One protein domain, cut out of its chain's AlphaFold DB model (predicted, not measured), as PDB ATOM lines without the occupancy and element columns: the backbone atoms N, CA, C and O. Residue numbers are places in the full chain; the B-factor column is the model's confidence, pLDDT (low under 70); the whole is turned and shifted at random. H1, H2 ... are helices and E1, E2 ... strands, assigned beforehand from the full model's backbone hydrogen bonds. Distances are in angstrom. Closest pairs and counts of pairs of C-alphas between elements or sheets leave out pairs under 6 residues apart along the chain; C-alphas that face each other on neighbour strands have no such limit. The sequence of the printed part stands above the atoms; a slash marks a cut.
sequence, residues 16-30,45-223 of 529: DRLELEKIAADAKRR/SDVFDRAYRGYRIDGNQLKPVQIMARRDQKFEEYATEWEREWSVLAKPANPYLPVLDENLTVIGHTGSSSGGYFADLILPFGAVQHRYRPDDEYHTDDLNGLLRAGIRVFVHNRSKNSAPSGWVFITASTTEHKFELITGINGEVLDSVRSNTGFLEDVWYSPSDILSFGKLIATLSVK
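This is residues 16 to 30 and 45 to 223 of the 529 residues of an uncharacterized protein of Anatilimnocola aggregata (UniProt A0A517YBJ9). A strongly twisted, curled sheet of six strands runs through the body, with H5 bridging its two edge strands, E2 and E8, and H4 over E8. Beyond E4, a small sheet of E5 and E6 and the long loops near it form one end of the domain; at the other end H1 sticks out with residues 21 to 30. The printed part has 194 residues, with five named helices and eight named strands in the order H1 E1 E2 H2 H3 E3 E4 E5 H4 E6 E7 E8 H5; the class is mixed, helices and strands. The large sheet, E2 E1 E3 E4 E7 E8, is mixed; E5 and E6 are antiparallel. The whole is compact by its radius of gyration of the C-alphas, 18.9 A, yet elongated, spanning 71 by 38 by 37 A.

H1, residues 17 to 30, begins at C-alpha 17 (126.938, 98.093, 170.024) and is 19.8 A long. E1, 48 to 58, is 24.3 A and bends at residue 53; E2, 61 to 70, is 26.1 A and bends at residue 64. Then come H2, 75 to 78, H3, 81 to 86, E3, 96 to 100, 12.7 A, and E4, 106 to 114, 23.8 A. E5, 121 to 124, H4, 143 to 148, and E6, 167 to 169, follow. E7, 177 to 183, is 18.4 A; E8, 189 to 196, is 19.3 A. H5, 208 to 221, is 19.1 A and ends at C-alpha 221 (141.311, 119.104, 158.238).

E1 and E2 form a hairpin, with N 54 and O 65 at 2.9 A. E1 and E3 are parallel, with N 55 and O 98 at 2.9 A. E3 and E4, a hairpin, have N 97 and O 110 at 2.7 A. E4 and E7 are antiparallel, with N 113 and O 179 at 2.8 A. E7 and E8, a hairpin, have N 180 and O 193 at 2.9 A. H5 and the sheet make two layers, a helix on one face of a sheet; its height over the sheet is 6.0 A, over none of the strands. The closest C-alphas of H5 and E8 are Ser 212 and Val 193, 7.7 A; of H5 and E2, Phe 213 and Gln 61, 7.6 A. H4 is over E8 at a height of 8.2 A, slantwise at 38 degrees on the local plane; C-alphas Asn 144 and Ser 192 are closest, 6.2 A. H1 only grazes the sheet, C-alphas Arg 17 and Gln 66 being closest, 6.2 A. H2 and H3 are not on the sheet; they are close but not clearly touching, C-alphas Glu 76 and Arg 84 being closest, 6.9 A. E5 has N 123 and O 168 of E6 at 2.9 A; E4 and E5 are only just apart, 8.2 A. Every O i to N i+4 pair is within hydrogen-bond range in H1, H3 and H4, and 8 of 10 in H5; H2 is too short for one.

Arg 30 and Arg 133 have the C-alphas farthest apart, 71.3 A. Residues 31 to 44 are not printed; C-alphas 30 and 45 are 20.8 A apart across the cut. The links E5 to H4, H4 to E6 and E8 to H5 are long. Residues 129 to 136 and 200 to 207 stand free. The mean pLDDT of the printed part is 70.3; among the residues under 70 are 127 to 141 and 198 to 223, and H5 has a mean of 43.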
ATOM      1  N   ASP A  16     128.626  99.376 165.721       54.75
ATOM      2  CA  ASP A  16     128.252 100.040 166.964       54.75
ATOM      3  C   ASP A  16     127.397  99.076 167.806       54.75
ATOM      4  O   ASP A  16     126.455  98.457 167.300       54.75
ATOM      5  N   ARG A  17     127.715  98.928 169.096       55.88
ATOM      6  CA  ARG A  17     126.938  98.093 170.024       55.88
ATOM      7  C   ARG A  17     125.455  98.479 170.021       55.88
ATOM      8  O   ARG A  17     124.607  97.592 170.049       55.88
ATOM      9  N   LEU A  18     125.135  99.770 169.925       59.44
ATOM     10  CA  LEU A  18     123.748 100.248 169.875       59.44
ATOM     11  C   LEU A  18     123.027  99.801 168.600       59.44
ATOM     12  O   LEU A  18     121.827  99.534 168.615       59.44
ATOM     13  N   GLU A  19     123.746  99.709 167.486       63.78
ATOM     14  CA  GLU A  19     123.207  99.213 166.221       63.78
ATOM     15  C   GLU A  19     122.969  97.698 166.284       63.78
ATOM     16  O   GLU A  19     121.942  97.200 165.823       63.78
ATOM     17  N   LEU A  20     123.864  96.964 166.946       61.94
ATOM     18  CA  LEU A  20     123.726  95.527 167.178       61.94
ATOM     19  C   LEU A  20     122.591  95.188 168.147       61.94
ATOM     20  O   LEU A  20     121.844  94.245 167.895       61.94
ATOM     21  N   GLU A  21     122.415  95.964 169.217       67.00
ATOM     22  CA  GLU A  21     121.288  95.816 170.144       67.00
ATOM     23  C   GLU A  21     119.952  96.082 169.434       67.00
ATOM     24  O   GLU A  21     118.987  95.345 169.650       67.00
ATOM     25  N   LYS A  22     119.906  97.048 168.504       73.25
ATOM     26  CA  LYS A  22     118.743  97.273 167.628       73.25
ATOM     27  C   LYS A  22     118.487  96.088 166.694       73.25
ATOM     28  O   LYS A  22     117.358  95.607 166.632       73.25
ATOM     29  N   ILE A  23     119.520  95.569 166.022       67.88
ATOM     30  CA  ILE A  23     119.402  94.394 165.140       67.88
ATOM     31  C   ILE A  23     118.926  93.161 165.925       67.88
ATOM     32  O   ILE A  23     118.047  92.434 165.461       67.88
ATOM     33  N   ALA A  24     119.462  92.929 167.126       64.94
ATOM     34  CA  ALA A  24     119.063  91.822 167.991       64.94
ATOM     35  C   ALA A  24     117.614  91.974 168.487       64.94
ATOM     36  O   ALA A  24     116.855  90.999 168.490       64.94
ATOM     37  N   ALA A  25     117.200  93.191 168.853       72.44
ATOM     38  CA  ALA A  25     115.822  93.490 169.233       72.44
ATOM     39  C   ALA A  25     114.842  93.261 168.067       72.44
ATOM     40  O   ALA A  25     113.791  92.643 168.262       72.44
ATOM     41  N   ASP A  26     115.199  93.675 166.850       72.19
ATOM     42  CA  ASP A  26     114.386  93.456 165.650       72.19
ATOM     43  C   ASP A  26     114.322  91.978 165.244       72.19
ATOM     44  O   ASP A  26     113.252  91.476 164.885       72.19
ATOM     45  N   ALA A  27     115.425  91.235 165.369       68.19
ATOM     46  CA  ALA A  27     115.438  89.789 165.152       68.19
ATOM     47  C   ALA A  27     114.533  89.054 166.159       68.19
ATOM     48  O   ALA A  27     113.782  88.150 165.779       68.19
ATOM     49  N   LYS A  28     114.539  89.481 167.431       70.69
ATOM     50  CA  LYS A  28     113.651  88.949 168.476       70.69
ATOM     51  C   LYS A  28     112.177  89.246 168.171       70.69
ATOM     52  O   LYS A  28     111.345  88.352 168.315       70.69
ATOM     53  N   ARG A  29     111.857  90.450 167.676       74.12
ATOM     54  CA  ARG A  29     110.499  90.820 167.223       74.12
ATOM     55  C   ARG A  29     110.027  89.966 166.046       74.12
ATOM     56  O   ARG A  29     108.922  89.439 166.095       74.12
ATOM     57  N   ARG A  30     110.870  89.764 165.024       69.88
ATOM     58  CA  ARG A  30     110.532  88.932 163.852       69.88
ATOM     59  C   ARG A  30     110.301  87.461 164.214       69.88
ATOM     60  O   ARG A  30     109.422  86.830 163.639       69.88
ATOM     61  N   SER A  45     127.436  87.119 173.280       67.94
ATOM     62  CA  SER A  45     128.712  86.498 173.667       67.94
ATOM     63  C   SER A  45     129.208  85.386 172.734       67.94
ATOM     64  O   SER A  45     130.387  85.048 172.761       67.94
ATOM     65  N   ASP A  46     128.332  84.796 171.920       70.12
ATOM     66  CA  ASP A  46     128.681  83.703 171.005       70.12
ATOM     67  C   ASP A  46     129.249  84.233 169.679       70.12
ATOM     68  O   ASP A  46     129.962  83.514 168.977       70.12
ATOM     69  N   VAL A  47     128.959  85.496 169.343       67.12
ATOM     70  CA  VAL A  47     129.349  86.144 168.076       67.12
ATOM     71  C   VAL A  47     130.560  87.062 168.251       67.12
ATOM     72  O   VAL A  47     131.392  87.180 167.346       67.12
ATOM     73  N   PHE A  48     130.678  87.708 169.410       71.31
ATOM     74  CA  PHE A  48     131.730  88.678 169.695       71.31
ATOM     75  C   PHE A  48     132.703  88.134 170.726       71.31
ATOM     76  O   PHE A  48     132.295  87.590 171.747       71.31
ATOM     77  N   ASP A  49     133.994  88.296 170.451       70.50
ATOM     78  CA  ASP A  49     135.040  87.784 171.335       70.50
ATOM     79  C   ASP A  49     135.436  88.821 172.385       70.50
ATOM     80  O   ASP A  49     135.708  88.492 173.538       70.50
ATOM     81  N   ARG A  50     135.477  90.102 171.988       73.25
ATOM     82  CA  ARG A  50     136.000  91.195 172.817       73.25
ATOM     83  C   ARG A  50     135.296  92.510 172.528       73.25
ATOM     84  O   ARG A  50     134.949  92.815 171.385       73.25
ATOM     85  N   ALA A  51     135.126  93.307 173.579       77.62
ATOM     86  CA  ALA A  51     134.689  94.687 173.470       77.62
ATOM     87  C   ALA A  51     135.864  95.632 173.746       77.62
ATOM     88  O   ALA A  51     136.536  95.510 174.769       77.62
ATOM     89  N   TYR A  52     136.072  96.589 172.853       78.19
ATOM     90  CA  TYR A  52     137.070  97.644 172.956       78.19
ATOM     91  C   TYR A  52     136.377  98.976 173.236       78.19
ATOM     92  O   TYR A  52     135.231  99.202 172.838       78.19
ATOM     93  N   ARG A  53     137.075  99.878 173.921       83.19
ATOM     94  CA  ARG A  53     136.701 101.294 173.942       83.19
ATOM     95  C   ARG A  53     137.419 101.981 172.788       83.19
ATOM     96  O   ARG A  53     138.541 101.610 172.467       83.19
ATOM     97  N   GLY A  54     136.778 102.960 172.175       86.06
ATOM     98  CA  GLY A  54     137.365 103.774 171.120       86.06
ATOM     99  C   GLY A  54     136.668 105.117 171.027       86.06
ATOM    100  O   GLY A  54     135.782 105.432 171.826       86.06
ATOM    101  N   TYR A  55     137.041 105.887 170.017       85.25
ATOM    102  CA  TYR A  55     136.368 107.127 169.661       85.25
ATOM    103  C   TYR A  55     135.930 107.069 168.205       85.25
ATOM    104  O   TYR A  55     136.654 106.537 167.375       85.25
ATOM    105  N   ARG A  56     134.762 107.620 167.879       85.94
ATOM    106  CA  ARG A  56     134.298 107.815 166.501       85.94
ATOM    107  C   ARG A  56     134.237 109.302 166.200       85.94
ATOM    108  O   ARG A  56     133.716 110.061 167.018       85.94
ATOM    109  N   ILE A  57     134.736 109.703 165.038       77.81
ATOM    110  CA  ILE A  57     134.509 111.043 164.501       77.81
ATOM    111  C   ILE A  57     133.051 111.133 164.051       77.81
ATOM    112  O   ILE A  57     132.600 110.368 163.203       77.81
ATOM    113  N   ASP A  58     132.310 112.053 164.651       75.88
ATOM    114  CA  ASP A  58     130.924 112.371 164.320       75.88
ATOM    115  C   ASP A  58     130.838 113.889 164.119       75.88
ATOM    116  O   ASP A  58     130.828 114.673 165.077       75.88
ATOM    117  N   GLY A  59     130.923 114.308 162.853       79.62
ATOM    118  CA  GLY A  59     131.150 115.700 162.479       79.62
ATOM    119  C   GLY A  59     132.462 116.235 163.063       79.62
ATOM    120  O   GLY A  59     133.545 115.741 162.765       79.62
ATOM    121  N   ASN A  60     132.358 117.246 163.927       71.19
ATOM    122  CA  ASN A  60     133.504 117.880 164.587       71.19
ATOM    123  C   ASN A  60     133.722 117.367 166.017       71.19
ATOM    124  O   ASN A  60     134.265 118.097 166.844       71.19
ATOM    125  N   GLN A  61     133.240 116.167 166.355       69.81
ATOM    126  CA  GLN A  61     133.372 115.618 167.702       69.81
ATOM    127  C   GLN A  61     133.896 114.186 167.710       69.81
ATOM    128  O   GLN A  61     133.439 113.348 166.940       69.81
ATOM    129  N   LEU A  62     134.823 113.894 168.627       73.44
ATOM    130  CA  LEU A  62     135.116 112.525 169.035       73.44
ATOM    131  C   LEU A  62     134.059 112.069 170.035       73.44
ATOM    132  O   LEU A  62     133.996 112.570 171.157       73.44
ATOM    133  N   LYS A  63     133.240 111.100 169.637       84.25
ATOM    134  CA  LYS A  63     132.284 110.454 170.534       84.25
ATOM    135  C   LYS A  63     132.869 109.140 171.036       84.25
ATOM    136  O   LYS A  63     133.331 108.352 170.209       84.25
ATOM    137  N   PRO A  64     132.865 108.879 172.354       86.19
ATOM    138  CA  PRO A  64     133.272 107.581 172.861       86.19
ATOM    139  C   PRO A  64     132.341 106.513 172.289       86.19
ATOM    140  O   PRO A  64     131.120 106.666 172.295       86.19
ATOM    141  N   VAL A  65     132.923 105.433 171.784       85.62
ATOM    142  CA  VAL A  65     132.190 104.299 171.228       85.62
ATOM    143  C   VAL A  65     132.668 103.010 171.873       85.62
ATOM    144  O   VAL A  65     133.854 102.836 172.167       85.62
ATOM    145  N   GLN A  66     131.727 102.095 172.094       82.81
ATOM    146  CA  GLN A  66     132.060 100.719 172.421       82.81
ATOM    147  C   GLN A  66     132.071  99.911 171.134       82.81
ATOM    148  O   GLN A  66     131.080  99.814 170.413       82.81
ATOM    149  N   ILE A  67     133.227  99.335 170.868       78.25
ATOM    150  CA  ILE A  67     133.537  98.586 169.676       78.25
ATOM    151  C   ILE A  67     133.442  97.099 170.012       78.25
ATOM    152  O   ILE A  67     134.067  96.658 170.970       78.25
ATOM    153  N   MET A  68     132.699  96.309 169.240       78.12
ATOM    154  CA  MET A  68     132.655  94.855 169.424       78.12
ATOM    155  C   MET A  68     133.362  94.158 168.262       78.12
ATOM    156  O   MET A  68     132.907  94.248 167.122       78.12
ATOM    157  N   ALA A  69     134.466  93.466 168.549       73.06
ATOM    158  CA  ALA A  69     135.142  92.637 167.557       73.06
ATOM    159  C   ALA A  69     134.424  91.294 167.446       73.06
ATOM    160  O   ALA A  69     134.215  90.595 168.447       73.06
ATOM    161  N   ARG A  70     134.027  90.935 166.226       73.44
ATOM    162  CA  ARG A  70     133.487  89.601 165.960       73.44
ATOM    163  C   ARG A  70     134.594  88.556 166.115       73.44
ATOM    164  O   ARG A  70     135.755  88.858 165.861       73.44
ATOM    165  N   ARG A  71     134.240  87.316 166.463       74.69
ATOM    166  CA  ARG A  71     135.212  86.206 166.566       74.69
ATOM    167  C   ARG A  71     135.994  85.944 165.273       74.69
ATOM    168  O   ARG A  71     137.122  85.473 165.326       74.69
ATOM    169  N   ASP A  72     135.405  86.251 164.120       74.38
ATOM    170  CA  ASP A  72     136.039  86.126 162.803       74.38
ATOM    171  C   ASP A  72     136.843  87.370 162.383       74.38
ATOM    172  O   ASP A  72     137.543  87.334 161.373       74.38
ATOM    173  N   GLN A  73     136.792  88.464 163.150       69.06
ATOM    174  CA  GLN A  73     137.596  89.658 162.899       69.06
ATOM    175  C   GLN A  73     138.935  89.570 163.627       69.06
ATOM    176  O   GLN A  73     139.052  89.867 164.816       69.06
ATOM    177  N   LYS A  74     139.974  89.213 162.877       70.38
ATOM    178  CA  LYS A  74     141.333  89.070 163.394       70.38
ATOM    179  C   LYS A  74     142.193  90.281 163.040       70.38
ATOM    180  O   LYS A  74     142.994  90.245 162.117       70.38
ATOM    181  N   PHE A  75     142.010  91.381 163.770       66.12
ATOM    182  CA  PHE A  75     142.713  92.652 163.520       66.12
ATOM    183  C   PHE A  75     144.242  92.514 163.462       66.12
ATOM    184  O   PHE A  75     144.884  93.146 162.628       66.12
ATOM    185  N   GLU A  76     144.801  91.639 164.297       69.56
ATOM    186  CA  GLU A  76     146.232  91.324 164.357       69.56
ATOM    187  C   GLU A  76     146.776  90.738 163.039       69.56
ATOM    188  O   GLU A  76     147.937  90.957 162.689       69.56
ATOM    189  N   GLU A  77     145.947  90.026 162.267       74.12
ATOM    190  CA  GLU A  77     146.362  89.444 160.982       74.12
ATOM    191  C   GLU A  77     146.587  90.524 159.910       74.12
ATOM    192  O   GLU A  77     147.430  90.342 159.031       74.12
ATOM    193  N   TYR A  78     145.919  91.676 160.038       68.81
ATOM    194  CA  TYR A  78     146.047  92.824 159.132       68.81
ATOM    195  C   TYR A  78     147.107  93.840 159.559       68.81
ATOM    196  O   TYR A  78     147.288  94.853 158.879       68.81
ATOM    197  N   ALA A  79     147.754  93.634 160.704       65.00
ATOM    198  CA  ALA A  79     148.944  94.390 161.054       65.00
ATOM    199  C   ALA A  79     150.114  93.891 160.196       65.00
ATOM    200  O   ALA A  79     150.258  92.693 159.943       65.00
ATOM    201  N   THR A  80     150.958  94.809 159.742       67.44
ATOM    202  CA  THR A  80     152.231  94.451 159.109       67.44
ATOM    203  C   THR A  80     153.089  93.635 160.077       67.44
ATOM    204  O   THR A  80     152.905  93.692 161.296       67.44
ATOM    205  N   GLU A  81     154.055  92.873 159.561       69.50
ATOM    206  CA  GLU A  81     155.005  92.148 160.420       69.50
ATOM    207  C   GLU A  81     155.707  93.090 161.400       69.50
ATOM    208  O   GLU A  81     155.821  92.774 162.583       69.50
ATOM    209  N   TRP A  82     156.062  94.291 160.932       72.69
ATOM    210  CA  TRP A  82     156.642  95.325 161.776       72.69
ATOM    211  C   TRP A  82     155.686  95.761 162.892       72.69
ATOM    212  O   TRP A  82     156.087  95.800 164.048       72.69
ATOM    213  N   GLU A  83     154.418  96.055 162.589       65.75
ATOM    214  CA  GLU A  83     153.442  96.481 163.603       65.75
ATOM    215  C   GLU A  83     153.150  95.375 164.620       65.75
ATOM    216  O   GLU A  83     153.072  95.656 165.814       65.75
ATOM    217  N   ARG A  84     153.032  94.117 164.178       76.25
ATOM    218  CA  ARG A  84     152.850  92.970 165.086       76.25
ATOM    219  C   ARG A  84     154.015  92.821 166.049       76.25
ATOM    220  O   ARG A  84     153.825  92.482 167.218       76.25
ATOM    221  N   GLU A  85     155.222  93.029 165.545       75.00
ATOM    222  CA  GLU A  85     156.425  92.839 166.327       75.00
ATOM    223  C   GLU A  85     156.694  94.020 167.270       75.00
ATOM    224  O   GLU A  85     156.963  93.829 168.465       75.00
ATOM    225  N   TRP A  86     156.589  95.234 166.735       72.06
ATOM    226  CA  TRP A  86     157.147  96.442 167.325       72.06
ATOM    227  C   TRP A  86     156.109  97.470 167.757       72.06
ATOM    228  O   TRP A  86     156.474  98.348 168.527       72.06
ATOM    229  N   SER A  87     154.841  97.380 167.342       75.88
ATOM    230  CA  SER A  87     153.798  98.330 167.751       75.88
ATOM    231  C   SER A  87     152.926  97.764 168.868       75.88
ATOM    232  O   SER A  87     152.431  96.639 168.803       75.88
ATOM    233  N   VAL A  88     152.680  98.568 169.905       78.81
ATOM    234  CA  VAL A  88     151.707  98.196 170.945       78.81
ATOM    235  C   VAL A  88     150.270  98.262 170.412       78.81
ATOM    236  O   VAL A  88     149.404  97.563 170.921       78.81
ATOM    237  N   LEU A  89     150.017  99.040 169.353       77.31
ATOM    238  CA  LEU A  89     148.675  99.331 168.829       77.31
ATOM    239  C   LEU A  89     147.991  98.107 168.214       77.31
ATOM    240  O   LEU A  89     146.767  98.014 168.215       77.31
ATOM    241  N   ALA A  90     148.780  97.146 167.731       74.38
ATOM    242  CA  ALA A  90     148.268  95.888 167.204       74.38
ATOM    243  C   ALA A  90     147.830  94.912 168.312       74.38
ATOM    244  O   ALA A  90     147.178  93.916 168.017       74.38
ATOM    245  N   LYS A  91     148.180  95.168 169.583       77.06
ATOM    246  CA  LYS A  91     147.908  94.242 170.686       77.06
ATOM    247  C   LYS A  91     146.537  94.493 171.329       77.06
ATOM    248  O   LYS A  91     146.122  95.645 171.464       77.06
ATOM    249  N   PRO A  92     145.857  93.447 171.839       70.12
ATOM    250  CA  PRO A  92     144.562  93.603 172.505       70.12
ATOM    251  C   PRO A  92     144.608  94.383 173.821       70.12
ATOM    252  O   PRO A  92     143.633  95.035 174.175       70.12
ATOM    253  N   ALA A  93     145.718  94.295 174.555       71.25
ATOM    254  CA  ALA A  93     145.909  94.936 175.856       71.25
ATOM    255  C   ALA A  93     146.706  96.243 175.726       71.25
ATOM    256  O   ALA A  93     147.653  96.473 176.477       71.25
ATOM    257  N   ASN A  94     146.383  97.062 174.721       76.00
ATOM    258  CA  ASN A  94     147.125  98.286 174.459       76.00
ATOM    259  C   ASN A  94     146.470  99.508 175.142       76.00
ATOM    260  O   ASN A  94     145.241  99.585 175.206       76.00
ATOM    261  N   PRO A  95     147.266 100.458 175.668       80.75
ATOM    262  CA  PRO A  95     146.747 101.633 176.373       80.75
ATOM    263  C   PRO A  95     146.219 102.741 175.440       80.75
ATOM    264  O   PRO A  95     145.818 103.801 175.915       80.75
ATOM    265  N   TYR A  96     146.213 102.515 174.125       86.12
ATOM    266  CA  TYR A  96     145.763 103.445 173.097       86.12
ATOM    267  C   TYR A  96     144.411 103.015 172.515       86.12
ATOM    268  O   TYR A  96     144.208 101.939 171.957       86.12
ATOM    269  N   LEU A  97     143.445 103.912 172.607       87.12
ATOM    270  CA  LEU A  97     142.105 103.708 172.099       87.12
ATOM    271  C   LEU A  97     142.067 104.034 170.596       87.12
ATOM    272  O   LEU A  97     142.543 105.102 170.196       87.12
ATOM    273  N   PRO A  98     141.511 103.157 169.741       86.31
ATOM    274  CA  PRO A  98     141.368 103.436 168.319       86.31
ATOM    275  C   PRO A  98     140.430 104.621 168.082       86.31
ATOM    276  O   PRO A  98     139.402 104.776 168.748       86.31
ATOM    277  N   VAL A  99     140.776 105.430 167.084       81.50
ATOM    278  CA  VAL A  99     139.940 106.500 166.543       81.50
ATOM    279  C   VAL A  99     139.378 106.032 165.205       81.50
ATOM    280  O   VAL A  99     140.129 105.623 164.318       81.50
ATOM    281  N   LEU A 100     138.056 106.074 165.078       81.81
ATOM    282  CA  LEU A 100     137.289 105.602 163.935       81.81
ATOM    283  C   LEU A 100     136.741 106.766 163.111       81.81
ATOM    284  O   LEU A 100     136.324 107.781 163.673       81.81
ATOM    285  N   ASP A 101     136.674 106.589 161.797       80.81
ATOM    286  CA  ASP A 101     135.892 107.458 160.917       80.81
ATOM    287  C   ASP A 101     134.387 107.111 160.935       80.81
ATOM    288  O   ASP A 101     133.926 106.226 161.664       80.81
ATOM    289  N   GLU A 102     133.604 107.818 160.116       79.19
ATOM    290  CA  GLU A 102     132.158 107.595 159.963       79.19
ATOM    291  C   GLU A 102     131.820 106.188 159.437       79.19
ATOM    292  O   GLU A 102     130.743 105.666 159.720       79.19
ATOM    293  N   ASN A 103     132.759 105.540 158.741       77.31
ATOM    294  CA  ASN A 103     132.633 104.176 158.222       77.31
ATOM    295  C   ASN A 103     133.138 103.116 159.212       77.31
ATOM    296  O   ASN A 103     133.307 101.950 158.844       77.31
ATOM    297  N   LEU A 104     133.399 103.512 160.462       76.44
ATOM    298  CA  LEU A 104     133.925 102.661 161.526       76.44
ATOM    299  C   LEU A 104     135.299 102.060 161.199       76.44
ATOM    300  O   LEU A 104     135.644 101.010 161.740       76.44
ATOM    301  N   THR A 105     136.081 102.736 160.353       76.38
ATOM    302  CA  THR A 105     137.454 102.377 159.982       76.38
ATOM    303  C   THR A 105     138.441 103.043 160.930       76.38
ATOM    304  O   THR A 105     138.360 104.245 161.171       76.38
ATOM    305  N   VAL A 106     139.409 102.281 161.448       75.69
ATOM    306  CA  VAL A 106     140.492 102.831 162.281       75.69
ATOM    307  C   VAL A 106     141.382 103.751 161.446       75.69
ATOM    308  O   VAL A 106     142.025 103.297 160.501       75.69
ATOM    309  N   ILE A 107     141.459 105.023 161.831       76.75
ATOM    310  CA  ILE A 107     142.278 106.056 161.172       76.75
ATOM    311  C   ILE A 107     143.464 106.522 162.026       76.75
ATOM    312  O   ILE A 107     144.332 107.247 161.540       76.75
ATOM    313  N   GLY A 108     143.523 106.094 163.286       84.00
ATOM    314  CA  GLY A 108     144.587 106.427 164.224       84.00
ATOM    315  C   GLY A 108     144.275 105.911 165.621       84.00
ATOM    316  O   GLY A 108     143.303 105.175 165.809       84.00
ATOM    317  N   HIS A 109     145.085 106.306 166.597       87.62
ATOM    318  CA  HIS A 109     144.847 105.982 168.000       87.62
ATOM    319  C   HIS A 109     145.113 107.189 168.896       87.62
ATOM    320  O   HIS A 109     145.830 108.119 168.525       87.62
ATOM    321  N   THR A 110     144.525 107.165 170.087       89.19
ATOM    322  CA  THR A 110     144.777 108.140 171.145       89.19
ATOM    323  C   THR A 110     145.050 107.408 172.445       89.19
ATOM    324  O   THR A 110     144.338 106.473 172.794       89.19
ATOM    325  N   GLY A 111     146.074 107.805 173.176       89.25
ATOM    326  CA  GLY A 111     146.432 107.147 174.427       89.25
ATOM    327  C   GLY A 111     147.518 107.911 175.142       89.25
ATOM    328  O   GLY A 111     147.928 108.975 174.688       89.25
ATOM    329  N   SER A 112     148.004 107.356 176.242       87.38
ATOM    330  CA  SER A 112     149.005 108.038 177.046       87.38
ATOM    331  C   SER A 112     150.274 107.239 177.249       87.38
ATOM    332  O   SER A 112     150.212 106.040 177.512       87.38
ATOM    333  N   SER A 113     151.404 107.940 177.259       85.31
ATOM    334  CA  SER A 113     152.700 107.431 177.698       85.31
ATOM    335  C   SER A 113     153.132 108.175 178.966       85.31
ATOM    336  O   SER A 113     153.233 109.402 178.964       85.31
ATOM    337  N   SER A 114     153.321 107.461 180.078       78.00
ATOM    338  CA  SER A 114     153.733 108.042 181.364       78.00
ATOM    339  C   SER A 114     155.243 107.935 181.585       78.00
ATOM    340  O   SER A 114     155.839 106.887 181.334       78.00
ATOM    341  N   GLY A 115     155.828 109.021 182.087       58.56
ATOM    342  CA  GLY A 115     157.244 109.196 182.375       58.56
ATOM    343  C   GLY A 115     157.737 108.300 183.503       58.56
ATOM    344  O   GLY A 115     157.038 107.984 184.461       58.56
ATOM    345  N   GLY A 116     158.984 107.892 183.361       53.62
ATOM    346  CA  GLY A 116     159.685 106.886 184.149       53.62
ATOM    347  C   GLY A 116     160.659 106.198 183.219       53.62
ATOM    348  O   GLY A 116     161.847 106.199 183.479       53.62
ATOM    349  N   TYR A 117     160.143 105.796 182.058       52.59
ATOM    350  CA  TYR A 117     160.854 105.559 180.806       52.59
ATOM    351  C   TYR A 117     159.783 105.739 179.720       52.59
ATOM    352  O   TYR A 117     158.753 105.067 179.831       52.59
ATOM    353  N   PHE A 118     159.953 106.570 178.677       57.19
ATOM    354  CA  PHE A 118     159.077 106.456 177.492       57.19
ATOM    355  C   PHE A 118     159.452 105.187 176.717       57.19
ATOM    356  O   PHE A 118     159.757 105.213 175.531       57.19
ATOM    357  N   ALA A 119     159.437 104.040 177.393       59.12
ATOM    358  CA  ALA A 119     159.805 102.738 176.854       59.12
ATOM    359  C   ALA A 119     158.865 102.286 175.721       59.12
ATOM    360  O   ALA A 119     159.098 101.267 175.073       59.12
ATOM    361  N   ASP A 120     157.826 103.078 175.470       77.88
ATOM    362  CA  ASP A 120     156.854 102.892 174.417       77.88
ATOM    363  C   ASP A 120     157.053 103.916 173.296       77.88
ATOM    364  O   ASP A 120     156.182 104.018 172.450       77.88
ATOM    365  N   LEU A 121     158.134 104.705 173.269       88.44
ATOM    366  CA  LEU A 121     158.444 105.637 172.185       88.44
ATOM    367  C   LEU A 121     159.843 105.381 171.632       88.44
ATOM    368  O   LEU A 121     160.818 105.305 172.377       88.44
ATOM    369  N   ILE A 122     159.942 105.299 170.309       87.50
ATOM    370  CA  ILE A 122     161.206 105.155 169.587       87.50
ATOM    371  C   ILE A 122     161.341 106.212 168.493       87.50
ATOM    372  O   ILE A 122     160.351 106.691 167.936       87.50
ATOM    373  N   LEU A 123     162.581 106.541 168.150       87.38
ATOM    374  CA  LEU A 123     162.930 107.390 167.012       87.38
ATOM    375  C   LEU A 123     164.167 106.835 166.280       87.38
ATOM    376  O   LEU A 123     164.898 106.022 166.855       87.38
ATOM    377  N   PRO A 124     164.431 107.234 165.024       83.62
ATOM    378  CA  PRO A 124     165.623 106.797 164.300       83.62
ATOM    379  C   PRO A 124     166.904 107.317 164.968       83.62
ATOM    380  O   PRO A 124     167.027 108.514 165.215       83.62
ATOM    381  N   PHE A 125     167.889 106.448 165.200       74.44
ATOM    382  CA  PHE A 125     169.143 106.765 165.901       74.44
ATOM    383  C   PHE A 125     169.865 107.989 165.315       74.44
ATOM    384  O   PHE A 125     170.331 108.855 166.051       74.44
ATOM    385  N   GLY A 126     169.888 108.116 163.984       72.69
ATOM    386  CA  GLY A 126     170.521 109.240 163.287       72.69
ATOM    387  C   GLY A 126     169.823 110.594 163.466       72.69
ATOM    388  O   GLY A 126     170.401 111.621 163.127       72.69
ATOM    389  N   ALA A 127     168.601 110.634 164.008       66.75
ATOM    390  CA  ALA A 127     167.838 111.874 164.142       66.75
ATOM    391  C   ALA A 127     168.337 112.791 165.275       66.75
ATOM    392  O   ALA A 127     167.957 113.959 165.315       66.75
ATOM    393  N   VAL A 128     169.188 112.292 166.182       59.97
ATOM    394  CA  VAL A 128     169.603 113.023 167.400       59.97
ATOM    395  C   VAL A 128     171.130 113.172 167.529       59.97
ATOM    396  O   VAL A 128     171.623 113.884 168.402       59.97
ATOM    397  N   GLN A 129     171.900 112.592 166.602       49.69
ATOM    398  CA  GLN A 129     173.364 112.455 166.693       49.69
ATOM    399  C   GLN A 129     174.184 113.757 166.662       49.69
ATOM    400  O   GLN A 129     175.384 113.717 166.917       49.69
ATOM    401  N   HIS A 130     173.591 114.919 166.377       45.34
ATOM    402  CA  HIS A 130     174.353 116.168 166.232       45.34
ATOM    403  C   HIS A 130     174.301 117.117 167.434       45.34
ATOM    404  O   HIS A 130     174.803 118.236 167.322       45.34
ATOM    405  N   ARG A 131     173.723 116.721 168.578       46.94
ATOM    406  CA  ARG A 131     173.684 117.614 169.754       46.94
ATOM    407  C   ARG A 131     174.170 117.041 171.087       46.94
ATOM    408  O   ARG A 131     174.490 117.863 171.936       46.94
ATOM    409  N   TYR A 132     174.281 115.725 171.288       48.56
ATOM    410  CA  TYR A 132     174.594 115.156 172.614       48.56
ATOM    411  C   TYR A 132     175.393 113.842 172.531       48.56
ATOM    412  O   TYR A 132     175.390 113.187 171.487       48.56
ATOM    413  N   ARG A 133     176.157 113.521 173.590       44.53
ATOM    414  CA  ARG A 133     177.135 112.417 173.619       44.53
ATOM    415  C   ARG A 133     176.444 111.038 173.691       44.53
ATOM    416  O   ARG A 133     175.364 110.950 174.258       44.53
ATOM    417  N   PRO A 134     177.058 109.965 173.145       43.28
ATOM    418  CA  PRO A 134     176.502 108.599 173.119       43.28
ATOM    419  C   PRO A 134     176.194 107.973 174.490       43.28
ATOM    420  O   PRO A 134     175.508 106.957 174.558       43.28
ATOM    421  N   ASP A 135     176.743 108.553 175.550       53.16
ATOM    422  CA  ASP A 135     176.699 108.098 176.935       53.16
ATOM    423  C   ASP A 135     175.590 108.786 177.762       53.16
ATOM    424  O   ASP A 135     175.324 108.365 178.886       53.16
ATOM    425  N   ASP A 136     174.892 109.779 177.194       48.72
ATOM    426  CA  ASP A 136     173.734 110.428 177.815       48.72
ATOM    427  C   ASP A 136     172.435 109.729 177.364       48.72
ATOM    428  O   ASP A 136     172.103 109.702 176.176       48.72
ATOM    429  N   GLU A 137     171.661 109.172 178.303       50.88
ATOM    430  CA  GLU A 137     170.273 108.782 178.027       50.88
ATOM    431  C   GLU A 137     169.502 109.998 177.470       50.88
ATOM    432  O   GLU A 137     169.653 111.124 177.946       50.88
ATOM    433  N   TYR A 138     168.689 109.793 176.426       52.75
ATOM    434  CA  TYR A 138     167.973 110.857 175.712       52.75
ATOM    435  C   TYR A 138     166.906 111.537 176.574       52.75
ATOM    436  O   TYR A 138     165.721 111.275 176.416       52.75
ATOM    437  N   HIS A 139     167.306 112.466 177.432       55.31
ATOM    438  CA  HIS A 139     166.415 113.279 178.250       55.31
ATOM    439  C   HIS A 139     165.655 114.292 177.382       55.31
ATOM    440  O   HIS A 139     166.101 115.418 177.159       55.31
ATOM    441  N   THR A 140     164.503 113.892 176.836       56.25
ATOM    442  CA  THR A 140     163.653 114.809 176.067       56.25
ATOM    443  C   THR A 140     162.470 115.245 176.914       56.25
ATOM    444  O   THR A 140     161.384 114.668 176.861       56.25
ATOM    445  N   ASP A 141     162.649 116.336 177.653       59.88
ATOM    446  CA  ASP A 141     161.525 117.085 178.224       59.88
ATOM    447  C   ASP A 141     160.569 117.621 177.140       59.88
ATOM    448  O   ASP A 141     159.433 118.007 177.430       59.88
ATOM    449  N   ASP A 142     160.996 117.644 175.875       72.81
ATOM    450  CA  ASP A 142     160.262 118.257 174.772       72.81
ATOM    451  C   ASP A 142     160.016 117.277 173.613       72.81
ATOM    452  O   ASP A 142     160.505 117.482 172.502       72.81
ATOM    453  N   LEU A 143     159.195 116.238 173.835       83.31
ATOM    454  CA  LEU A 143     158.629 115.428 172.738       83.31
ATOM    455  C   LEU A 143     158.007 116.329 171.657       83.31
ATOM    456  O   LEU A 143     158.204 116.122 170.464       83.31
ATOM    457  N   ASN A 144     157.331 117.401 172.074       81.56
ATOM    458  CA  ASN A 144     156.797 118.408 171.164       81.56
ATOM    459  C   ASN A 144     157.883 119.118 170.344       81.56
ATOM    460  O   ASN A 144     157.634 119.505 169.205       81.56
ATOM    461  N   GLY A 145     159.083 119.284 170.885       79.19
ATOM    462  CA  GLY A 145     160.262 119.790 170.189       79.19
ATOM    463  C   GLY A 145     160.729 118.847 169.093       79.19
ATOM    464  O   GLY A 145     160.967 119.309 167.979       79.19
ATOM    465  N   LEU A 146     160.772 117.540 169.373       81.06
ATOM    466  CA  LEU A 146     161.085 116.515 168.370       81.06
ATOM    467  C   LEU A 146     160.074 116.548 167.217       81.06
ATOM    468  O   LEU A 146     160.466 116.647 166.055       81.06
ATOM    469  N   LEU A 147     158.777 116.570 167.540       83.00
ATOM    470  CA  LEU A 147     157.709 116.637 166.537       83.00
ATOM    471  C   LEU A 147     157.770 117.941 165.724       83.00
ATOM    472  O   LEU A 147     157.662 117.917 164.499       83.00
ATOM    473  N   ARG A 148     158.018 119.092 166.371       77.12
ATOM    474  CA  ARG A 148     158.205 120.392 165.691       77.12
ATOM    475  C   ARG A 148     159.441 120.424 164.795       77.12
ATOM    476  O   ARG A 148     159.428 121.125 163.786       77.12
ATOM    477  N   ALA A 149     160.487 119.682 165.151       74.19
ATOM    478  CA  ALA A 149     161.682 119.512 164.331       74.19
ATOM    479  C   ALA A 149     161.465 118.545 163.151       74.19
ATOM    480  O   ALA A 149     162.380 118.342 162.357       74.19
ATOM    481  N   GLY A 150     160.270 117.952 163.022       79.12
ATOM    482  CA  GLY A 150     159.959 116.964 161.991       79.12
ATOM    483  C   GLY A 150     160.596 115.597 162.246       79.12
ATOM    484  O   GLY A 150     160.649 114.772 161.334       79.12
ATOM    485  N   ILE A 151     161.091 115.345 163.463       81.56
ATOM    486  CA  ILE A 151     161.615 114.037 163.848       81.56
ATOM    487  C   ILE A 151     160.426 113.109 164.064       81.56
ATOM    488  O   ILE A 151     159.553 113.364 164.892       81.56
ATOM    489  N   ARG A 152     160.405 112.018 163.300       85.25
ATOM    490  CA  ARG A 152     159.343 111.019 163.384       85.25
ATOM    491  C   ARG A 152     159.548 110.178 164.637       85.25
ATOM    492  O   ARG A 152     160.587 109.538 164.794       85.25
ATOM    493  N   VAL A 153     158.543 110.181 165.499       89.12
ATOM    494  CA  VAL A 153     158.492 109.391 166.730       89.12
ATOM    495  C   VAL A 153     157.416 108.330 166.564       89.12
ATOM    496  O   VAL A 153     156.370 108.611 165.988       89.12
ATOM    497  N   PHE A 154     157.657 107.116 167.049       89.12
ATOM    498  CA  PHE A 154     156.725 106.000 166.915       89.12
ATOM    499  C   PHE A 154     156.439 105.358 168.260       89.12
ATOM    500  O   PHE A 154     157.337 105.225 169.088       89.12
ATOM    501  N   VAL A 155     155.201 104.908 168.440       89.50
ATOM    502  CA  VAL A 155     154.803 104.108 169.591       89.50
ATOM    503  C   VAL A 155     155.301 102.673 169.431       89.50
ATOM    504  O   VAL A 155     154.987 101.991 168.456       89.50
ATOM    505  N   HIS A 156     156.055 102.216 170.423       87.31
ATOM    506  CA  HIS A 156     156.744 100.942 170.485       87.31
ATOM    507  C   HIS A 156     156.125  99.986 171.511       87.31
ATOM    508  O   HIS A 156     155.578 100.375 172.541       87.31
ATOM    509  N   ASN A 157     156.247  98.695 171.233       84.19
ATOM    510  CA  ASN A 157     155.859  97.607 172.106       84.19
ATOM    511  C   ASN A 157     156.960  97.297 173.132       84.19
ATOM    512  O   ASN A 157     157.872  96.510 172.868       84.19
ATOM    513  N   ARG A 158     156.793  97.814 174.351       73.38
ATOM    514  CA  ARG A 158     157.721  97.619 175.474       73.38
ATOM    515  C   ARG A 158     158.127  96.173 175.749       73.38
ATOM    516  O   ARG A 158     159.224  95.937 176.240       73.38
ATOM    517  N   SER A 159     157.282  95.192 175.416       78.12
ATOM    518  CA  SER A 159     157.583  93.777 175.675       78.12
ATOM    519  C   SER A 159     158.834  93.268 174.951       78.12
ATOM    520  O   SER A 159     159.257  92.145 175.211       78.12
ATOM    521  N   LYS A 160     159.380  94.024 173.993       79.50
ATOM    522  CA  LYS A 160     160.568  93.643 173.227       79.50
ATOM    523  C   LYS A 160     161.892  94.060 173.878       79.50
ATOM    524  O   LYS A 160     162.927  93.622 173.382       79.50
ATOM    525  N   ASN A 161     161.880  94.839 174.973       78.25
ATOM    526  CA  ASN A 161     163.055  95.289 175.756       78.25
ATOM    527  C   ASN A 161     164.245  95.847 174.934       78.25
ATOM    528  O   ASN A 161     165.339  96.022 175.460       78.25
ATOM    529  N   SER A 162     164.056  96.107 173.644       82.56
ATOM    530  CA  SER A 162     165.073  96.520 172.682       82.56
ATOM    531  C   SER A 162     164.368  97.253 171.548       82.56
ATOM    532  O   SER A 162     163.259  96.885 171.166       82.56
ATOM    533  N   ALA A 163     164.979  98.320 171.042       81.69
ATOM    534  CA  ALA A 163     164.476  99.012 169.865       81.69
ATOM    535  C   ALA A 163     164.905  98.243 168.597       81.69
ATOM    536  O   ALA A 163     165.921  97.539 168.627       81.69
ATOM    537  N   PRO A 164     164.179  98.372 167.471       82.19
ATOM    538  CA  PRO A 164     164.645  97.838 166.196       82.19
ATOM    539  C   PRO A 164     166.033  98.390 165.829       82.19
ATOM    540  O   PRO A 164     166.392  99.503 166.215       82.19
ATOM    541  N   SER A 165     166.803  97.648 165.029       81.25
ATOM    542  CA  SER A 165     168.111  98.121 164.551       81.25
ATOM    543  C   SER A 165     167.994  99.490 163.868       81.25
ATOM    544  O   SER A 165     167.152  99.681 162.990       81.25
ATOM    545  N   GLY A 166     168.824 100.449 164.288       79.62
ATOM    546  CA  GLY A 166     168.787 101.831 163.798       79.62
ATOM    547  C   GLY A 166     167.786 102.746 164.511       79.62
ATOM    548  O   GLY A 166     167.606 103.885 164.079       79.62
ATOM    549  N   TRP A 167     167.162 102.287 165.597       84.81
ATOM    550  CA  TRP A 167     166.232 103.057 166.420       84.81
ATOM    551  C   TRP A 167     166.715 103.136 167.863       84.81
ATOM    552  O   TRP A 167     167.458 102.277 168.335       84.81
ATOM    553  N   VAL A 168     166.271 104.166 168.571       84.88
ATOM    554  CA  VAL A 168     166.529 104.347 169.999       84.88
ATOM    555  C   VAL A 168     165.254 104.701 170.729       84.88
ATOM    556  O   VAL A 168     164.351 105.316 170.158       84.88
ATOM    557  N   PHE A 169     165.193 104.301 171.995       84.81
ATOM    558  CA  PHE A 169     164.138 104.726 172.897       84.81
ATOM    559  C   PHE A 169     164.267 106.209 173.214       84.81
ATOM    560  O   PHE A 169     165.369 106.740 173.345       84.81
ATOM    561  N   ILE A 170     163.119 106.852 173.380       82.31
ATOM    562  CA  ILE A 170     163.052 108.174 173.989       82.31
ATOM    563  C   ILE A 170     162.995 107.956 175.503       82.31
ATOM    564  O   ILE A 170     162.181 107.167 175.982       82.31
ATOM    565  N   THR A 171     163.843 108.621 176.280       71.00
ATOM    566  CA  THR A 171     163.742 108.592 177.744       71.00
ATOM    567  C   THR A 171     163.186 109.922 178.250       71.00
ATOM    568  O   THR A 171     163.338 110.986 177.651       71.00
ATOM    569  N   ALA A 172     162.390 109.859 179.312       62.78
ATOM    570  CA  ALA A 172     161.815 111.061 179.896       62.78
ATOM    571  C   ALA A 172     162.827 111.721 180.819       62.78
ATOM    572  O   ALA A 172     163.561 111.030 181.520       62.78
ATOM    573  N   SER A 173     162.768 113.052 180.866       56.44
ATOM    574  CA  SER A 173     163.284 113.900 181.946       56.44
ATOM    575  C   SER A 173     163.176 113.280 183.323       56.44
ATOM    576  O   SER A 173     164.113 113.164 184.107       56.44
ATOM    577  N   THR A 174     161.918 112.957 183.599       67.50
ATOM    578  CA  THR A 174     161.379 112.739 184.924       67.50
ATOM    579  C   THR A 174     160.176 111.797 184.828       67.50
ATOM    580  O   THR A 174     159.530 111.652 183.781       67.50
ATOM    581  N   THR A 175     159.832 111.177 185.953       70.12
ATOM    582  CA  THR A 175     158.572 110.443 186.159       70.12
ATOM    583  C   THR A 175     157.341 111.353 186.242       70.12
ATOM    584  O   THR A 175     156.208 110.879 186.320       70.12
ATOM    585  N   GLU A 176     157.553 112.669 186.217       74.69
ATOM    586  CA  GLU A 176     156.552 113.685 186.542       74.69
ATOM    587  C   GLU A 176     155.727 114.135 185.333       74.69
ATOM    588  O   GLU A 176     154.874 115.017 185.454       74.69
ATOM    589  N   HIS A 177     155.960 113.553 184.154       76.38
ATOM    590  CA  HIS A 177     155.257 113.925 182.931       76.38
ATOM    591  C   HIS A 177     154.517 112.751 182.314       76.38
ATOM    592  O   HIS A 177     155.053 111.658 182.157       76.38
ATOM    593  N   LYS A 178     153.284 113.004 181.897       84.31
ATOM    594  CA  LYS A 178     152.483 112.125 181.054       84.31
ATOM    595  C   LYS A 178     152.291 112.819 179.714       84.31
ATOM    596  O   LYS A 178     152.052 114.021 179.663       84.31
ATOM    597  N   PHE A 179     152.418 112.072 178.629       86.12
ATOM    598  CA  PHE A 179     152.126 112.562 177.292       86.12
ATOM    599  C   PHE A 179     150.865 111.880 176.807       86.12
ATOM    600  O   PHE A 179     150.836 110.660 176.672       86.12
ATOM    601  N   GLU A 180     149.835 112.670 176.550       88.00
ATOM    602  CA  GLU A 180     148.695 112.244 175.750       88.00
ATOM    603  C   GLU A 180     149.112 112.347 174.281       88.00
ATOM    604  O   GLU A 180     149.560 113.399 173.825       88.00
ATOM    605  N   LEU A 181     149.026 111.242 173.554       89.56
ATOM    606  CA  LEU A 181     149.539 111.088 172.202       89.56
ATOM    607  C   LEU A 181     148.399 110.824 171.233       89.56
ATOM    608  O   LEU A 181     147.511 110.016 171.507       89.56
ATOM    609  N   ILE A 182     148.494 111.442 170.061       85.31
ATOM    610  CA  ILE A 182     147.691 111.094 168.891       85.31
ATOM    611  C   ILE A 182     148.619 110.414 167.898       85.31
ATOM    612  O   ILE A 182     149.665 110.967 167.555       85.31
ATOM    613  N   THR A 183     148.234 109.237 167.412       84.38
ATOM    614  CA  THR A 183     149.050 108.460 166.480       84.38
ATOM    615  C   THR A 183     148.323 108.147 165.182       84.38
ATOM    616  O   THR A 183     147.094 108.043 165.133       84.38
ATOM    617  N   GLY A 184     149.098 107.967 164.116       77.62
ATOM    618  CA  GLY A 184     148.631 107.325 162.895       77.62
ATOM    619  C   GLY A 184     148.373 105.831 163.102       77.62
ATOM    620  O   GLY A 184     148.719 105.245 164.130       77.62
ATOM    621  N   ILE A 185     147.785 105.183 162.094       75.62
ATOM    622  CA  ILE A 185     147.526 103.730 162.120       75.62
ATOM    623  C   ILE A 185     148.798 102.890 162.311       75.62
ATOM    624  O   ILE A 185     148.729 101.830 162.919       75.62
ATOM    625  N   ASN A 186     149.939 103.408 161.850       73.88
ATOM    626  CA  ASN A 186     151.268 102.800 161.927       73.88
ATOM    627  C   ASN A 186     152.003 103.082 163.249       73.88
ATOM    628  O   ASN A 186     153.159 102.696 163.413       73.88
ATOM    629  N   GLY A 187     151.377 103.817 164.170       81.44
ATOM    630  CA  GLY A 187     151.976 104.213 165.439       81.44
ATOM    631  C   GLY A 187     152.899 105.419 165.393       81.44
ATOM    632  O   GLY A 187     153.459 105.755 166.428       81.44
ATOM    633  N   GLU A 188     153.024 106.115 164.262       85.62
ATOM    634  CA  GLU A 188     153.700 107.414 164.227       85.62
ATOM    635  C   GLU A 188     152.948 108.432 165.093       85.62
ATOM    636  O   GLU A 188     151.744 108.613 164.920       85.62
ATOM    637  N   VAL A 189     153.646 109.103 166.004       88.88
ATOM    638  CA  VAL A 189     153.105 110.172 166.848       88.88
ATOM    639  C   VAL A 189     152.918 111.424 165.995       88.88
ATOM    640  O   VAL A 189     153.878 111.998 165.487       88.88
ATOM    641  N   LEU A 190     151.664 111.843 165.838       84.69
ATOM    642  CA  LEU A 190     151.259 113.002 165.040       84.69
ATOM    643  C   LEU A 190     151.176 114.280 165.881       84.69
ATOM    644  O   LEU A 190     151.419 115.369 165.369       84.69
ATOM    645  N   ASP A 191     150.803 114.150 167.155       86.69
ATOM    646  CA  ASP A 191     150.743 115.253 168.115       86.69
ATOM    647  C   ASP A 191     150.925 114.717 169.540       86.69
ATOM    648  O   ASP A 191     150.657 113.540 169.812       86.69
ATOM    649  N   SER A 192     151.371 115.585 170.450       88.06
ATOM    650  CA  SER A 192     151.514 115.238 171.862       88.06
ATOM    651  C   SER A 192     151.140 116.390 172.792       88.06
ATOM    652  O   SER A 192     151.490 117.552 172.572       88.06
ATOM    653  N   VAL A 193     150.463 116.070 173.887       85.38
ATOM    654  CA  VAL A 193     150.166 117.014 174.964       85.38
ATOM    655  C   VAL A 193     150.825 116.513 176.234       85.38
ATOM    656  O   VAL A 193     150.507 115.436 176.725       85.38
ATOM    657  N   ARG A 194     151.755 117.310 176.763       85.00
ATOM    658  CA  ARG A 194     152.412 117.048 178.044       85.00
ATOM    659  C   ARG A 194     151.504 117.520 179.178       85.00
ATOM    660  O   ARG A 194     151.048 118.661 179.161       85.00
ATOM    661  N   SER A 195     151.294 116.666 180.168       80.81
ATOM    662  CA  SER A 195     150.666 116.982 181.448       80.81
ATOM    663  C   SER A 195     151.589 116.564 182.592       80.81
ATOM    664  O   SER A 195     152.423 115.669 182.439       80.81
ATOM    665  N   ASN A 196     151.483 117.245 183.733       80.56
ATOM    666  CA  ASN A 196     152.226 116.875 184.936       80.56
ATOM    667  C   ASN A 196     151.463 115.783 185.695       80.56
ATOM    668  O   ASN A 196     150.244 115.867 185.830       80.56
ATOM    669  N   THR A 197     152.170 114.770 186.192       74.06
ATOM    670  CA  THR A 197     151.601 113.644 186.953       74.06
ATOM    671  C   THR A 197     151.619 113.866 188.470       74.06
ATOM    672  O   THR A 197     151.133 113.007 189.202       74.06
ATOM    673  N   GLY A 198     152.136 115.002 188.963       57.59
ATOM    674  CA  GLY A 198     152.350 115.258 190.394       57.59
ATOM    675  C   GLY A 198     151.475 116.356 191.017       57.59
ATOM    676  O   GLY A 198     151.798 117.530 190.887       57.59
ATOM    677  N   PHE A 199     150.386 115.944 191.679       43.94
ATOM    678  CA  PHE A 199     149.969 116.144 193.091       43.94
ATOM    679  C   PHE A 199     148.428 116.100 193.207       43.94
ATOM    680  O   PHE A 199     147.711 116.586 192.340       43.94
ATOM    681  N   LEU A 200     147.953 115.439 194.266       42.66
ATOM    682  CA  LEU A 200     146.578 115.018 194.583       42.66
ATOM    683  C   LEU A 200     145.530 116.149 194.704       42.66
ATOM    684  O   LEU A 200     144.959 116.320 195.776       42.66
ATOM    685  N   GLU A 201     145.206 116.881 193.639       35.06
ATOM    686  CA  GLU A 201     143.976 117.688 193.613       35.06
ATOM    687  C   GLU A 201     143.192 117.471 192.310       35.06
ATOM    688  O   GLU A 201     143.645 117.762 191.203       35.06
ATOM    689  N   ASP A 202     142.009 116.877 192.484       41.78
ATOM    690  CA  ASP A 202     140.983 116.588 191.485       41.78
ATOM    691  C   ASP A 202     140.657 117.778 190.576       41.78
ATOM    692  O   ASP A 202     140.307 118.839 191.081       41.78
ATOM    693  N   VAL A 203     140.550 117.534 189.260       35.19
ATOM    694  CA  VAL A 203     139.388 117.989 188.471       35.19
ATOM    695  C   VAL A 203     139.113 116.992 187.336       35.19
ATOM    696  O   VAL A 203     139.940 116.771 186.451       35.19
ATOM    697  N   TRP A 204     137.921 116.391 187.352       45.47
ATOM    698  CA  TRP A 204     137.348 115.663 186.221       45.47
ATOM    699  C   TRP A 204     136.969 116.660 185.110       45.47
ATOM    700  O   TRP A 204     136.255 117.626 185.365       45.47
ATOM    701  N   TYR A 205     137.421 116.366 183.886       43.22
ATOM    702  CA  TYR A 205     137.486 117.199 182.671       43.22
ATOM    703  C   TYR A 205     138.646 118.194 182.642       43.22
ATOM    704  O   TYR A 205     138.644 119.239 183.290       43.22
ATOM    705  N   SER A 206     139.636 117.870 181.812       38.78
ATOM    706  CA  SER A 206     140.807 118.708 181.606       38.78
ATOM    707  C   SER A 206     140.527 119.744 180.508       38.78
ATOM    708  O   SER A 206     139.998 119.387 179.454       38.78
ATOM    709  N   PRO A 207     140.957 121.011 180.652       37.06
ATOM    710  CA  PRO A 207     141.033 121.978 179.548       37.06
ATOM    711  C   PRO A 207     141.759 121.446 178.288       37.06
ATOM    712  O   PRO A 207     141.556 121.965 177.186       37.06
ATOM    713  N   SER A 208     142.560 120.377 178.415       47.06
ATOM    714  CA  SER A 208     143.139 119.635 177.285       47.06
ATOM    715  C   SER A 208     142.099 118.920 176.420       47.06
ATOM    716  O   SER A 208     142.330 118.782 175.223       47.06
ATOM    717  N   ASP A 209     140.946 118.521 176.960       42.91
ATOM    718  CA  ASP A 209     139.884 117.856 176.192       42.91
ATOM    719  C   ASP A 209     139.246 118.811 175.167       42.91
ATOM    720  O   ASP A 209     138.743 118.370 174.138       42.91
ATOM    721  N   ILE A 210     139.343 120.128 175.392       42.53
ATOM    722  CA  ILE A 210     138.843 121.181 174.490       42.53
ATOM    723  C   ILE A 210     139.935 121.636 173.504       42.53
ATOM    724  O   ILE A 210     139.656 121.900 172.332       42.53
ATOM    725  N   LEU A 211     141.198 121.705 173.943       39.03
ATOM    726  CA  LEU A 211     142.316 122.188 173.117       39.03
ATOM    727  C   LEU A 211     142.903 121.116 172.186       39.03
ATOM    728  O   LEU A 211     143.228 121.426 171.035       39.03
ATOM    729  N   SER A 212     142.968 119.856 172.620       45.47
ATOM    730  CA  SER A 212     143.342 118.720 171.760       45.47
ATOM    731  C   SER A 212     142.296 118.489 170.662       45.47
ATOM    732  O   SER A 212     142.635 118.129 169.535       45.47
ATOM    733  N   PHE A 213     141.032 118.817 170.950       44.38
ATOM    734  CA  PHE A 213     139.906 118.773 170.016       44.38
ATOM    735  C   PHE A 213     140.087 119.714 168.815       44.38
ATOM    736  O   PHE A 213     139.879 119.320 167.668       44.38
ATOM    737  N   GLY A 214     140.528 120.954 169.057       41.31
ATOM    738  CA  GLY A 214     140.735 121.950 168.001       41.31
ATOM    739  C   GLY A 214     141.945 121.664 167.101       41.31
ATOM    740  O   GLY A 214     141.931 122.004 165.916       41.31
ATOM    741  N   LYS A 215     142.987 121.014 167.636       42.69
ATOM    742  CA  LYS A 215     144.196 120.640 166.882       42.69
ATOM    743  C   LYS A 215     144.049 119.333 166.104       42.69
ATOM    744  O   LYS A 215     144.477 119.297 164.955       42.69
ATOM    745  N   LEU A 216     143.396 118.315 166.668       42.66
ATOM    746  CA  LEU A 216     143.036 117.076 165.962       42.66
ATOM    747  C   LEU A 216     142.180 117.398 164.722       42.66
ATOM    748  O   LEU A 216     142.561 117.071 163.599       42.66
ATOM    749  N   ILE A 217     141.110 118.165 164.961       44.78
ATOM    750  CA  ILE A 217     140.653 119.325 164.185       44.78
ATOM    751  C   ILE A 217     141.480 119.691 162.951       44.78
ATOM    752  O   ILE A 217     141.316 119.191 161.838       44.78
ATOM    753  N   ALA A 218     142.383 120.639 163.194       40.00
ATOM    754  CA  ALA A 218     143.266 121.269 162.229       40.00
ATOM    755  C   ALA A 218     144.145 120.273 161.454       40.00
ATOM    756  O   ALA A 218     144.271 120.403 160.239       40.00
ATOM    757  N   THR A 219     144.730 119.270 162.108       43.94
ATOM    758  CA  THR A 219     145.677 118.339 161.472       43.94
ATOM    759  C   THR A 219     144.969 117.345 160.547       43.94
ATOM    760  O   THR A 219     145.462 117.070 159.452       43.94
ATOM    761  N   LEU A 220     143.767 116.879 160.905       41.09
ATOM    762  CA  LEU A 220     142.924 116.074 160.011       41.09
ATOM    763  C   LEU A 220     142.272 116.934 158.917       41.09
ATOM    764  O   LEU A 220     142.187 116.509 157.765       41.09
ATOM    765  N   SER A 221     141.898 118.181 159.222       37.19
ATOM    766  CA  SER A 221     141.311 119.104 158.238       37.19
ATOM    767  C   SER A 221     142.315 119.693 157.238       37.19
ATOM    768  O   SER A 221     141.898 120.144 156.172       37.19
ATOM    769  N   VAL A 222     143.632 119.585 157.460       44.03
ATOM    770  CA  VAL A 222     144.657 119.814 156.415       44.03
ATOM    771  C   VAL A 222     144.507 118.826 155.247       44.03
ATOM    772  O   VAL A 222     144.815 119.189 154.112       44.03
ATOM    773  N   LYS A 223     143.935 117.633 155.467       41.38
ATOM    774  CA  LYS A 223     143.550 116.725 154.372       41.38
ATOM    775  C   LYS A 223     142.222 117.109 153.693       41.38
ATOM    776  O   LYS A 223     141.898 116.527 152.664       41.38
TER     777      LYS A 223